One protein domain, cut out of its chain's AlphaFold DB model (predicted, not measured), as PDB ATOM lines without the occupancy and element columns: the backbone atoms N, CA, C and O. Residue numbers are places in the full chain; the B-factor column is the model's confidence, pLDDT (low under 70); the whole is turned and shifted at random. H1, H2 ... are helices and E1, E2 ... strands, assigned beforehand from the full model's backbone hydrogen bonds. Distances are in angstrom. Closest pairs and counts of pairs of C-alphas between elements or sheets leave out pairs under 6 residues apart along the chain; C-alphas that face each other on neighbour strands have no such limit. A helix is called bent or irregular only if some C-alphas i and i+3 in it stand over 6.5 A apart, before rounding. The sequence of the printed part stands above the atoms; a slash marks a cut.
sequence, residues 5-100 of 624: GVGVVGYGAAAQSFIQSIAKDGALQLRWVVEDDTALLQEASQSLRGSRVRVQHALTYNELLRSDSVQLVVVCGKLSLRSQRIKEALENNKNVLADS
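AT A GLANCE: This is residues 5 to 100 of the 624 residues of the protein "GFO_IDH_MocA domain-containing protein" of Guillardia theta (strain CCMP2712) (UniProt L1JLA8). A strongly twisted sheet of five parallel strands makes the core, with two helices covering each face, H1 and H2 on one and H3 and H4 on the other, giving three layers. The helices run along the strands, and no helix touches another. The printed part has 96 residues with four named helices and five named strands, in the order E1 H1 E2 H2 E3 H3 E4 H4 E5; the sheet's order is E3 E2 E1 E4 E5, and the class is mixed, helices and strands. The whole is compact and rounded, with a radius of gyration of the C-alphas of 11.8 A and spans of 31 by 29 by 24 A.

IN THESE COORDINATES: Find C-alpha 5 at (218.968, 344.542, 222.195); from there E1, residues 5 to 9, runs 13.6 A. Its neighbours are E2, residues 28 to 35, 20.0 A long with a bend of 57 degrees at residue 31, and E4, residues 72 to 75, 9.7 A. The edge strands are E3, residues 54 to 57, 9.9 A, and E5, residues 95 to 98, 10.1 A, ending at C-alpha 98 at (208.786, 332.839, 225.973). H1, residues 13 to 25, is 18.7 A long; H2, residues 38 to 47, 14.1 A; H3, residues 58 to 66, 13.8 A; H4, residues 79 to 91, 19.1 A. H3 and H4 are irregular: C-alphas 59 and 62 are 7.5 A apart, C-alphas 80 and 83 7.4 A.

HOW THE PARTS SIT: Look for these pairs within hydrogen-bond range: N 8 and O 32 for E1 and E2, 2.9 A; N 9 and O 74 for E1 and E4, 2.8 A; N 56 and O 33 for E3 and E2, 2.9 A; N 75 and O 97 for E4 and E5, 2.9 A. H1 is on the sheet at a height of 8.7 A; its closest C-alphas to E2 are Ile 22 and Leu 28, 5.9 A. H2 is on the same face, apart from H1; its closest C-alphas to E3 are Ser 45 and Val 55, 5.8 A. On the opposite face, the closest C-alphas of H3 and E2 are Ala 58 and Glu 35, 5.1 A, and those of H4 and E5 are Ile 86 and Val 96, 6.7 A. H3 and H4 are close but not clearly touching, C-alphas 65 and 89 being closest at 6.3 A. E1 H1 E2, E2 H2 E3 and E4 H4 E5 are strand-helix-strand units, parallel neighbour strands with a helix between; E3 H3 E4 is split, with E2 and E1 between its strands; each crossover is right-handed. Every O i to N i+4 pair is within hydrogen-bond range in H1 and H2, against 3 of 5 in H3 and 7 of 9 in H4.

THE WHOLE: The C-alphas farthest apart are Gly 50 and Ser 80, 31.8 A. The printed part has no cut, no link is long, and no printed residue is under 70 in pLDDT.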
ATOM      1  N   GLY A   5     220.278 344.040 222.550       96.69
ATOM      2  CA  GLY A   5     218.968 344.542 222.195       96.69
ATOM      3  C   GLY A   5     217.895 343.461 222.252       96.69
ATOM      4  O   GLY A   5     218.091 342.325 221.805       96.69
ATOM      5  N   VAL A   6     216.743 343.844 222.792       97.94
ATOM      6  CA  VAL A   6     215.591 342.974 223.014       97.94
ATOM      7  C   VAL A   6     214.396 343.482 222.217       97.94
ATOM      8  O   VAL A   6     214.096 344.680 222.219       97.94
ATOM      9  N   GLY A   7     213.714 342.569 221.537       97.81
ATOM     10  CA  GLY A   7     212.394 342.796 220.963       97.81
ATOM     11  C   GLY A   7     211.341 342.048 221.770       97.81
ATOM     12  O   GLY A   7     211.553 340.886 222.098       97.81
ATOM     13  N   VAL A   8     210.222 342.689 222.093       97.50
ATOM     14  CA  VAL A   8     209.100 342.066 222.809       97.50
ATOM     15  C   VAL A   8     207.911 341.930 221.859       97.50
ATOM     16  O   VAL A   8     207.594 342.866 221.130       97.50
ATOM     17  N   VAL A   9     207.277 340.760 221.847       96.62
ATOM     18  CA  VAL A   9     206.069 340.453 221.070       96.62
ATOM     19  C   VAL A   9     204.897 340.323 222.037       96.62
ATOM     20  O   VAL A   9     204.882 339.412 222.865       96.62
ATOM     21  N   GLY A  10     203.922 341.214 221.908       94.81
ATOM     22  CA  GLY A  10     202.845 341.461 222.861       94.81
ATOM     23  C   GLY A  10     203.149 342.630 223.808       94.81
ATOM     24  O   GLY A  10     204.304 343.000 224.016       94.81
ATOM     25  N   TYR A  11     202.101 343.192 224.403       94.12
ATOM     26  CA  TYR A  11     202.131 344.286 225.376       94.12
ATOM     27  C   TYR A  11     201.072 344.122 226.491       94.12
ATOM     28  O   TYR A  11     200.775 345.054 227.231       94.12
ATOM     29  N   GLY A  12     200.513 342.918 226.658       90.19
ATOM     30  CA  GLY A  12     199.673 342.588 227.817       90.19
ATOM     31  C   GLY A  12     200.461 342.535 229.137       90.19
ATOM     32  O   GLY A  12     201.685 342.681 229.147       90.19
ATOM     33  N   ALA A  13     199.784 342.252 230.253       86.50
ATOM     34  CA  ALA A  13     200.366 342.281 231.604       86.50
ATOM     35  C   ALA A  13     201.682 341.485 231.754       86.50
ATOM     36  O   ALA A  13     202.652 341.967 232.350       86.50
ATOM     37  N   ALA A  14     201.761 340.290 231.155       86.81
ATOM     38  CA  ALA A  14     202.985 339.487 231.149       86.81
ATOM     39  C   ALA A  14     204.135 340.199 230.413       86.81
ATOM     40  O   ALA A  14     205.238 340.314 230.945       86.81
ATOM     41  N   ALA A  15     203.871 340.746 229.222       92.19
ATOM     42  CA  ALA A  15     204.859 341.485 228.438       92.19
ATOM     43  C   ALA A  15     205.349 342.740 229.172       92.19
ATOM     44  O   ALA A  15     206.547 343.015 229.189       92.19
ATOM     45  N   GLN A  16     204.440 343.471 229.821       92.94
ATOM     46  CA  GLN A  16     204.787 344.639 230.630       92.94
ATOM     47  C   GLN A  16     205.699 344.256 231.802       92.94
ATOM     48  O   GLN A  16     206.695 344.937 232.048       92.94
ATOM     49  N   SER A  17     205.434 343.121 232.456       91.25
ATOM     50  CA  SER A  17     206.299 342.582 233.514       91.25
ATOM     51  C   SER A  17     207.701 342.254 232.981       91.25
ATOM     52  O   SER A  17     208.699 342.657 233.575       91.25
ATOM     53  N   PHE A  18     207.805 341.625 231.802       93.50
ATOM     54  CA  PHE A  18     209.099 341.414 231.140       93.50
ATOM     55  C   PHE A  18     209.817 342.716 230.803       93.50
ATOM     56  O   PHE A  18     211.022 342.815 231.025       93.50
ATOM     57  N   ILE A  19     209.105 343.718 230.293       94.94
ATOM     58  CA  ILE A  19     209.678 345.030 229.976       94.94
ATOM     59  C   ILE A  19     210.264 345.682 231.233       94.94
ATOM     60  O   ILE A  19     211.385 346.195 231.184       94.94
ATOM     61  N   GLN A  20     209.556 345.617 232.361       93.75
ATOM     62  CA  GLN A  20     210.044 346.127 233.643       93.75
ATOM     63  C   GLN A  20     211.307 345.384 234.100       93.75
ATOM     64  O   GLN A  20     212.305 346.022 234.433       93.75
ATOM     65  N   SER A  21     211.319 344.053 234.043       93.69
ATOM     66  CA  SER A  21     212.495 343.250 234.406       93.69
ATOM     67  C   SER A  21     213.694 343.468 233.478       93.69
ATOM     68  O   SER A  21     214.832 343.544 233.943       93.69
ATOM     69  N   ILE A  22     213.465 343.643 232.173       95.00
ATOM     70  CA  ILE A  22     214.506 344.019 231.202       95.00
ATOM     71  C   ILE A  22     215.102 345.382 231.567       95.00
ATOM     72  O   ILE A  22     216.321 345.543 231.540       95.00
ATOM     73  N   ALA A  23     214.259 346.354 231.929       92.62
ATOM     74  CA  ALA A  23     214.718 347.675 232.342       92.62
ATOM     75  C   ALA A  23     215.565 347.622 233.627       92.62
ATOM     76  O   ALA A  23     216.547 348.358 233.729       92.62
ATOM     77  N   LYS A  24     215.232 346.731 234.575       92.81
ATOM     78  CA  LYS A  24     215.996 346.525 235.819       92.81
ATOM     79  C   LYS A  24     217.363 345.867 235.604       92.81
ATOM     80  O   LYS A  24     218.307 346.238 236.293       92.81
ATOM     81  N   ASP A  25     217.488 344.903 234.686       92.19
ATOM     82  CA  ASP A  25     218.766 344.205 234.435       92.19
ATOM     83  C   ASP A  25     219.864 345.161 233.928       92.19
ATOM     84  O   ASP A  25     221.039 344.997 234.261       92.19
ATOM     85  N   GLY A  26     219.495 346.173 233.134       86.75
ATOM     86  CA  GLY A  26     220.382 347.249 232.674       86.75
ATOM     87  C   GLY A  26     221.396 346.863 231.585       86.75
ATOM     88  O   GLY A  26     221.874 347.737 230.857       86.75
ATOM     89  N   ALA A  27     221.711 345.575 231.416       91.88
ATOM     90  CA  ALA A  27     222.570 345.076 230.339       91.88
ATOM     91  C   ALA A  27     221.771 344.616 229.107       91.88
ATOM     92  O   ALA A  27     222.314 344.574 228.000       91.88
ATOM     93  N   LEU A  28     220.486 344.318 229.276       94.88
ATOM     94  CA  LEU A  28     219.525 344.198 228.186       94.88
ATOM     95  C   LEU A  28     218.891 345.558 227.868       94.88
ATOM     96  O   LEU A  28     218.631 346.370 228.749       94.88
ATOM     97  N   GLN A  29     218.643 345.823 226.587       95.25
ATOM     98  CA  GLN A  29     218.086 347.089 226.120       95.25
ATOM     99  C   GLN A  29     216.852 346.827 225.273       95.25
ATOM    100  O   GLN A  29     216.958 346.282 224.177       95.25
ATOM    101  N   LEU A  30     215.681 347.254 225.741       96.44
ATOM    102  CA  LEU A  30     214.471 347.198 224.930       96.44
ATOM    103  C   LEU A  30     214.655 348.060 223.669       96.44
ATOM    104  O   LEU A  30     215.004 349.239 223.749       96.44
ATOM    105  N   ARG A  31     214.466 347.456 222.494       96.44
ATOM    106  CA  ARG A  31     214.600 348.106 221.179       96.44
ATOM    107  C   ARG A  31     213.302 348.100 220.398       96.44
ATOM    108  O   ARG A  31     213.036 349.060 219.679       96.44
ATOM    109  N   TRP A  32     212.518 347.037 220.545       97.12
ATOM    110  CA  TRP A  32     211.274 346.849 219.813       97.12
ATOM    111  C   TRP A  32     210.165 346.333 220.723       97.12
ATOM    112  O   TRP A  32     210.414 345.494 221.586       97.12
ATOM    113  N   VAL A  33     208.947 346.800 220.470       96.75
ATOM    114  CA  VAL A  33     207.697 346.209 220.950       96.75
ATOM    115  C   VAL A  33     206.793 346.026 219.742       96.75
ATOM    116  O   VAL A  33     206.618 346.950 218.947       96.75
ATOM    117  N   VAL A  34     206.253 344.825 219.594       95.50
ATOM    118  CA  VAL A  34     205.397 344.440 218.479       95.50
ATOM    119  C   VAL A  34     204.082 343.909 219.029       95.50
ATOM    120  O   VAL A  34     204.102 342.940 219.776       95.50
ATOM    121  N   GLU A  35     202.956 344.520 218.668       94.94
ATOM    122  CA  GLU A  35     201.630 344.171 219.204       94.94
ATOM    123  C   GLU A  35     200.590 344.023 218.078       94.94
ATOM    124  O   GLU A  35     200.615 344.763 217.091       94.94
ATOM    125  N   ASP A  36     199.721 343.014 218.206       89.25
ATOM    126  CA  ASP A  36     198.610 342.705 217.298       89.25
ATOM    127  C   ASP A  36     197.348 343.515 217.654       89.25
ATOM    128  O   ASP A  36     196.558 343.862 216.779       89.25
ATOM    129  N   ASP A  37     197.122 343.776 218.943       91.00
ATOM    130  CA  ASP A  37     195.957 344.503 219.441       91.00
ATOM    131  C   ASP A  37     196.139 346.022 219.315       91.00
ATOM    132  O   ASP A  37     197.097 346.610 219.817       91.00
ATOM    133  N   THR A  38     195.202 346.687 218.643       91.62
ATOM    134  CA  THR A  38     195.305 348.122 218.361       91.62
ATOM    135  C   THR A  38     195.219 348.990 219.614       91.62
ATOM    136  O   THR A  38     195.860 350.042 219.646       91.62
ATOM    137  N   ALA A  39     194.477 348.570 220.642       93.44
ATOM    138  CA  ALA A  39     194.373 349.297 221.900       93.44
ATOM    139  C   ALA A  39     195.674 349.165 222.702       93.44
ATOM    140  O   ALA A  39     196.253 350.178 223.097       93.44
ATOM    141  N   LEU A  40     196.198 347.942 222.838       92.69
ATOM    142  CA  LEU A  40     197.480 347.704 223.514       92.69
ATOM    143  C   LEU A  40     198.656 348.346 222.763       92.69
ATOM    144  O   LEU A  40     199.592 348.848 223.381       92.69
ATOM    145  N   LEU A  41     198.605 348.402 221.431       93.25
ATOM    146  CA  LEU A  41     199.607 349.093 220.620       93.25
ATOM    147  C   LEU A  41     199.616 350.606 220.892       93.25
ATOM    148  O   LEU A  41     200.687 351.220 220.972       93.25
ATOM    149  N   GLN A  42     198.437 351.220 221.027       93.75
ATOM    150  CA  GLN A  42     198.314 352.633 221.395       93.75
ATOM    151  C   GLN A  42     198.827 352.878 222.816       93.75
ATOM    152  O   GLN A  42     199.603 353.811 223.021       93.75
ATOM    153  N   GLU A  43     198.460 352.018 223.765       94.25
ATOM    154  CA  GLU A  43     198.945 352.066 225.147       94.25
ATOM    155  C   GLU A  43     200.476 351.960 225.212       94.25
ATOM    156  O   GLU A  43     201.131 352.787 225.850       94.25
ATOM    157  N   ALA A  44     201.067 351.007 224.485       93.94
ATOM    158  CA  ALA A  44     202.513 350.841 224.372       93.94
ATOM    159  C   ALA A  44     203.185 352.089 223.794       93.94
ATOM    160  O   ALA A  44     204.202 352.558 224.309       93.94
ATOM    161  N   SER A  45     202.599 352.657 222.737       94.25
ATOM    162  CA  SER A  45     203.126 353.848 222.061       94.25
ATOM    163  C   SER A  45     203.104 355.079 222.968       94.25
ATOM    164  O   SER A  45     204.005 355.915 222.893       94.25
ATOM    165  N   GLN A  46     202.090 355.195 223.828       94.62
ATOM    166  CA  GLN A  46     201.982 356.264 224.819       94.62
ATOM    167  C   GLN A  46     202.949 356.045 225.988       94.62
ATOM    168  O   GLN A  46     203.699 356.958 226.333       94.62
ATOM    169  N   SER A  47     202.978 354.836 226.548       92.94
ATOM    170  CA  SER A  47     203.790 354.480 227.719       92.94
ATOM    171  C   SER A  47     205.291 354.546 227.438       92.94
ATOM    172  O   SER A  47     206.075 354.957 228.287       92.94
ATOM    173  N   LEU A  48     205.703 354.177 226.223       92.25
ATOM    174  CA  LEU A  48     207.103 354.176 225.793       92.25
ATOM    175  C   LEU A  48     207.471 355.434 224.994       92.25
ATOM    176  O   LEU A  48     208.535 355.489 224.364       92.25
ATOM    177  N   ARG A  49     206.623 356.469 225.010       90.75
ATOM    178  CA  ARG A  49     206.868 357.722 224.290       90.75
ATOM    179  C   ARG A  49     208.126 358.416 224.816       90.75
ATOM    180  O   ARG A  49     208.296 358.611 226.013       90.75
ATOM    181  N   GLY A  50     209.016 358.814 223.907       85.94
ATOM    182  CA  GLY A  50     210.300 359.443 224.251       85.94
ATOM    183  C   GLY A  50     211.429 358.452 224.549       85.94
ATOM    184  O   GLY A  50     212.588 358.856 224.636       85.94
ATOM    185  N   SER A  51     211.130 357.153 224.628       87.62
ATOM    186  CA  SER A  51     212.157 356.115 224.610       87.62
ATOM    187  C   SER A  51     212.708 355.915 223.188       87.62
ATOM    188  O   SER A  51     212.093 356.299 222.193       87.62
ATOM    189  N   ARG A  52     213.878 355.276 223.063       89.31
ATOM    190  CA  ARG A  52     214.432 354.848 221.761       89.31
ATOM    191  C   ARG A  52     213.818 353.528 221.262       89.31
ATOM    192  O   ARG A  52     214.413 352.873 220.405       89.31
ATOM    193  N   VAL A  53     212.683 353.114 221.827       93.81
ATOM    194  CA  VAL A  53     211.995 351.862 221.502       93.81
ATOM    195  C   VAL A  53     211.083 352.083 220.304       93.81
ATOM    196  O   VAL A  53     210.320 353.043 220.251       93.81
ATOM    197  N   ARG A  54     211.147 351.175 219.332       93.38
ATOM    198  CA  ARG A  54     210.207 351.132 218.214       93.38
ATOM    199  C   ARG A  54     208.982 350.330 218.631       93.38
ATOM    200  O   ARG A  54     209.089 349.125 218.826       93.38
ATOM    201  N   VAL A  55     207.842 350.996 218.756       94.06
ATOM    202  CA  VAL A  55     206.545 350.350 218.980       94.06
ATOM    203  C   VAL A  55     205.848 350.229 217.630       94.06
ATOM    204  O   VAL A  55     205.662 351.237 216.951       94.06
ATOM    205  N   GLN A  56     205.554 349.006 217.195       93.19
ATOM    206  CA  GLN A  56     205.048 348.723 215.850       93.19
ATOM    207  C   GLN A  56     203.949 347.661 215.868       93.19
ATOM    208  O   GLN A  56     203.866 346.833 216.772       93.19
ATOM    209  N   HIS A  57     203.114 347.660 214.833       92.00
ATOM    210  CA  HIS A  57     202.089 346.634 214.653       92.00
ATOM    211  C   HIS A  57     202.714 345.281 214.266       92.00
ATOM    212  O   HIS A  57     203.699 345.238 213.525       92.00
ATOM    213  N   ALA A  58     202.106 344.166 214.674       78.44
ATOM    214  CA  ALA A  58     202.578 342.795 214.432       78.44
ATOM    215  C   ALA A  58     202.807 342.368 212.980       78.44
ATOM    216  O   ALA A  58     203.584 341.448 212.716       78.44
ATOM    217  N   LEU A  59     202.225 343.081 212.018       78.38
ATOM    218  CA  LEU A  59     202.534 342.906 210.593       78.38
ATOM    219  C   LEU A  59     204.011 343.196 210.271       78.38
ATOM    220  O   LEU A  59     204.552 342.669 209.302       78.38
ATOM    221  N   THR A  60     204.683 343.979 211.113       84.62
ATOM    222  CA  THR A  60     206.114 344.299 211.000       84.62
ATOM    223  C   THR A  60     207.009 343.312 211.753       84.62
ATOM    224  O   THR A  60     208.209 343.542 211.872       84.62
ATOM    225  N   TYR A  61     206.478 342.186 212.248       92.50
ATOM    226  CA  TYR A  61     207.273 341.217 213.008       92.50
ATOM    227  C   TYR A  61     208.524 340.743 212.248       92.50
ATOM    228  O   TYR A  61     209.610 340.666 212.816       92.50
ATOM    229  N   ASN A  62     208.412 340.546 210.933       93.38
ATOM    230  CA  ASN A  62     209.553 340.213 210.078       93.38
ATOM    231  C   ASN A  62     210.652 341.292 210.075       93.38
ATOM    232  O   ASN A  62     211.824 340.971 209.898       93.38
ATOM    233  N   GLU A  63     210.311 342.567 210.272       93.81
ATOM    234  CA  GLU A  63     211.295 343.650 210.386       93.81
ATOM    235  C   GLU A  63     212.050 343.596 211.716       93.81
ATOM    236  O   GLU A  63     213.268 343.785 211.732       93.81
ATOM    237  N   LEU A  64     211.357 343.270 212.816       94.75
ATOM    238  CA  LEU A  64     211.994 343.000 214.109       94.75
ATOM    239  C   LEU A  64     212.997 341.851 213.968       94.75
ATOM    240  O   LEU A  64     214.143 341.976 214.404       94.75
ATOM    241  N   LEU A  65     212.594 340.758 213.313       96.56
ATOM    242  CA  LEU A  65     213.452 339.592 213.101       96.56
ATOM    243  C   LEU A  65     214.668 339.896 212.218       96.56
ATOM    244  O   LEU A  65     215.761 339.409 212.492       96.56
ATOM    245  N   ARG A  66     214.525 340.758 211.210       96.00
ATOM    246  CA  ARG A  66     215.648 341.202 210.366       96.00
ATOM    247  C   ARG A  66     216.550 342.235 211.036       96.00
ATOM    248  O   ARG A  66     217.606 342.553 210.501       96.00
ATOM    249  N   SER A  67     216.163 342.789 212.185       95.44
ATOM    250  CA  SER A  67     216.956 343.820 212.844       95.44
ATOM    251  C   SER A  67     218.197 343.232 213.518       95.44
ATOM    252  O   SER A  67     218.088 342.488 214.494       95.44
ATOM    253  N   ASP A  68     219.386 343.646 213.078       93.50
ATOM    254  CA  ASP A  68     220.661 343.313 213.740       93.50
ATOM    255  C   ASP A  68     220.775 343.919 215.145       93.50
ATOM    256  O   ASP A  68     221.564 343.470 215.976       93.50
ATOM    257  N   SER A  69     219.948 344.930 215.435       94.38
ATOM    258  CA  SER A  69     219.874 345.559 216.754       94.38
ATOM    259  C   SER A  69     219.164 344.700 217.802       94.38
ATOM    260  O   SER A  69     219.178 345.080 218.966       94.38
ATOM    261  N   VAL A  70     218.545 343.580 217.412       96.75
ATOM    262  CA  VAL A  70     217.804 342.675 218.297       96.75
ATOM    263  C   VAL A  70     218.477 341.306 218.304       96.75
ATOM    264  O   VAL A  70     218.583 340.657 217.263       96.75
ATOM    265  N   GLN A  71     218.906 340.843 219.478       97.12
ATOM    266  CA  GLN A  71     219.520 339.521 219.672       97.12
ATOM    267  C   GLN A  71     218.645 338.566 220.496       97.12
ATOM    268  O   GLN A  71     218.822 337.349 220.396       97.12
ATOM    269  N   LEU A  72     217.716 339.105 221.291       97.88
ATOM    270  CA  LEU A  72     216.740 338.356 222.084       97.88
ATOM    271  C   LEU A  72     215.324 338.781 221.701       97.88
ATOM    272  O   LEU A  72     215.031 339.976 221.640       97.88
ATOM    273  N   VAL A  73     214.447 337.808 221.490       98.19
ATOM    274  CA  VAL A  73     213.014 338.024 221.299       98.19
ATOM    275  C   VAL A  73     212.272 337.460 222.503       98.19
ATOM    276  O   VAL A  73     212.405 336.280 222.824       98.19
ATOM    277  N   VAL A  74     211.492 338.305 223.170       97.75
ATOM    278  CA  VAL A  74     210.591 337.898 224.246       97.75
ATOM    279  C   VAL A  74     209.189 337.727 223.677       97.75
ATOM    280  O   VAL A  74     208.653 338.667 223.096       97.75
ATOM    281  N   VAL A  75     208.598 336.539 223.806       97.06
ATOM    282  CA  VAL A  75     207.293 336.223 223.202       97.06
ATOM    283  C   VAL A  75     206.228 336.054 224.287       97.06
ATOM    284  O   VAL A  75     206.180 335.026 224.959       97.06
ATOM    285  N   CYS A  76     205.355 337.055 224.418       93.50
ATOM    286  CA  CYS A  76     204.270 337.128 225.407       93.50
ATOM    287  C   CYS A  76     202.879 337.307 224.775       93.50
ATOM    288  O   CYS A  76     201.883 337.374 225.490       93.50
ATOM    289  N   GLY A  77     202.802 337.413 223.445       86.31
ATOM    290  CA  GLY A  77     201.556 337.624 222.707       86.31
ATOM    291  C   GLY A  77     200.565 336.458 222.797       86.31
ATOM    292  O   GLY A  77     200.747 335.501 223.562       86.31
ATOM    293  N   LYS A  78     199.507 336.540 221.979       86.25
ATOM    294  CA  LYS A  78     198.410 335.559 221.929       86.25
ATOM    295  C   LYS A  78     198.939 334.132 221.817       86.25
ATOM    296  O   LYS A  78     199.791 333.839 220.980       86.25
ATOM    297  N   LEU A  79     198.379 333.241 222.633       85.81
ATOM    298  CA  LEU A  79     198.793 331.843 222.704       85.81
ATOM    299  C   LEU A  79     198.761 331.144 221.337       85.81
ATOM    300  O   LEU A  79     199.719 330.468 220.979       85.81
ATOM    301  N   SER A  80     197.695 331.351 220.560       86.81
ATOM    302  CA  SER A  80     197.504 330.725 219.245       86.81
ATOM    303  C   SER A  80     198.599 331.055 218.226       86.81
ATOM    304  O   SER A  80     198.762 330.326 217.255       86.81
ATOM    305  N   LEU A  81     199.352 332.137 218.435       90.50
ATOM    306  CA  LEU A  81     200.459 332.552 217.571       90.50
ATOM    307  C   LEU A  81     201.827 332.308 218.217       90.50
ATOM    308  O   LEU A  81     202.857 332.509 217.578       90.50
ATOM    309  N   ARG A  82     201.876 331.902 219.488       92.62
ATOM    310  CA  ARG A  82     203.108 331.897 220.281       92.62
ATOM    311  C   ARG A  82     204.130 330.896 219.750       92.62
ATOM    312  O   ARG A  82     205.279 331.281 219.546       92.62
ATOM    313  N   SER A  83     203.718 329.658 219.471       95.38
ATOM    314  CA  SER A  83     204.599 328.633 218.893       95.38
ATOM    315  C   SER A  83     205.153 329.066 217.532       95.38
ATOM    316  O   SER A  83     206.366 329.022 217.320       95.38
ATOM    317  N   GLN A  84     204.296 329.599 216.654       95.19
ATOM    318  CA  GLN A  84     204.697 330.147 215.357       95.19
ATOM    319  C   GLN A  84     205.726 331.279 215.501       95.19
ATOM    320  O   GLN A  84     206.768 331.246 214.851       95.19
ATOM    321  N   ARG A  85     205.479 332.266 216.371       95.81
ATOM    322  CA  ARG A  85     206.397 333.399 216.575       95.81
ATOM    323  C   ARG A  85     207.748 332.946 217.127       95.81
ATOM    324  O   ARG A  85     208.788 333.413 216.677       95.81
ATOM    325  N   ILE A  86     207.760 331.997 218.062       97.69
ATOM    326  CA  ILE A  86     209.010 331.424 218.585       97.69
ATOM    327  C   ILE A  86     209.787 330.732 217.463       97.69
ATOM    328  O   ILE A  86     210.989 330.961 217.329       97.69
ATOM    329  N   LYS A  87     209.106 329.937 216.630       97.50
ATOM    330  CA  LYS A  87     209.710 329.281 215.468       97.50
ATOM    331  C   LYS A  87     210.349 330.296 214.518       97.50
ATOM    332  O   LYS A  87     211.538 330.186 214.234       97.50
ATOM    333  N   GLU A  88     209.588 331.308 214.101       97.25
ATOM    334  CA  GLU A  88     210.050 332.378 213.208       97.25
ATOM    335  C   GLU A  88     211.282 333.105 213.786       97.25
ATOM    336  O   GLU A  88     212.247 333.366 213.063       97.25
ATOM    337  N   ALA A  89     211.303 333.386 215.095       98.12
ATOM    338  CA  ALA A  89     212.450 334.007 215.756       98.12
ATOM    339  C   ALA A  89     213.706 333.125 215.742       98.12
ATOM    340  O   ALA A  89     214.795 333.611 215.421       98.12
ATOM    341  N   LEU A  90     213.564 331.837 216.061       97.75
ATOM    342  CA  LEU A  90     214.678 330.887 216.056       97.75
ATOM    343  C   LEU A  90     215.231 330.676 214.639       97.75
ATOM    344  O   LEU A  90     216.446 330.678 214.450       97.75
ATOM    345  N   GLU A  91     214.355 330.563 213.638       96.62
ATOM    346  CA  GLU A  91     214.730 330.449 212.221       96.62
ATOM    347  C   GLU A  91     215.459 331.701 211.704       96.62
ATOM    348  O   GLU A  91     216.328 331.597 210.841       96.62
ATOM    349  N   ASN A  92     215.190 332.873 212.289       97.31
ATOM    350  CA  ASN A  92     215.919 334.122 212.035       97.31
ATOM    351  C   ASN A  92     217.108 334.332 212.993       97.31
ATOM    352  O   ASN A  92     217.552 335.461 213.225       97.31
ATOM    353  N   ASN A  93     217.657 333.240 213.537       96.62
ATOM    354  CA  ASN A  93     218.899 333.219 214.307       96.62
ATOM    355  C   ASN A  93     218.845 334.072 215.598       96.62
ATOM    356  O   ASN A  93     219.884 334.559 216.067       96.62
ATOM    357  N   LYS A  94     217.654 334.264 216.184       97.62
ATOM    358  CA  LYS A  94     217.454 334.997 217.447       97.62
ATOM    359  C   LYS A  94     217.416 334.053 218.646       97.62
ATOM    360  O   LYS A  94     216.996 332.907 218.535       97.62
ATOM    361  N   ASN A  95     217.839 334.552 219.806       97.19
ATOM    362  CA  ASN A  95     217.545 333.893 221.079       97.19
ATOM    363  C   ASN A  95     216.096 334.183 221.467       97.19
ATOM    364  O   ASN A  95     215.574 335.246 221.120       97.19
ATOM    365  N   VAL A  96     215.467 333.276 222.208       97.50
ATOM    366  CA  VAL A  96     214.060 333.397 222.579       97.50
ATOM    367  C   VAL A  96     213.838 333.136 224.065       97.50
ATOM    368  O   VAL A  96     214.300 332.138 224.621       97.50
ATOM    369  N   LEU A  97     213.078 334.031 224.691       95.94
ATOM    370  CA  LEU A  97     212.483 333.838 226.009       95.94
ATOM    371  C   LEU A  97     210.963 333.941 225.858       95.94
ATOM    372  O   LEU A  97     210.449 334.970 225.438       95.94
ATOM    373  N   ALA A  98     210.233 332.877 226.148       95.19
ATOM    374  CA  ALA A  98     208.786 332.839 225.973       95.19
ATOM    375  C   ALA A  98     208.060 332.877 227.318       95.19
ATOM    376  O   ALA A  98     208.536 332.302 228.296       95.19
ATOM    377  N   ASP A  99     206.889 333.505 227.350       91.31
ATOM    378  CA  ASP A  99     205.961 333.366 228.468       91.31
ATOM    379  C   ASP A  99     205.371 331.942 228.533       91.31
ATOM    380  O   ASP A  99     205.279 331.230 227.525       91.31
ATOM    381  N   SER A 100     204.951 331.525 229.726       85.62
ATOM    382  CA  SER A 100     204.168 330.303 229.916       85.62
ATOM    383  C   SER A 100     202.775 330.459 229.294       85.62
ATOM    384  O   SER A 100     202.107 331.465 229.492       85.62
TER     385      SER A 100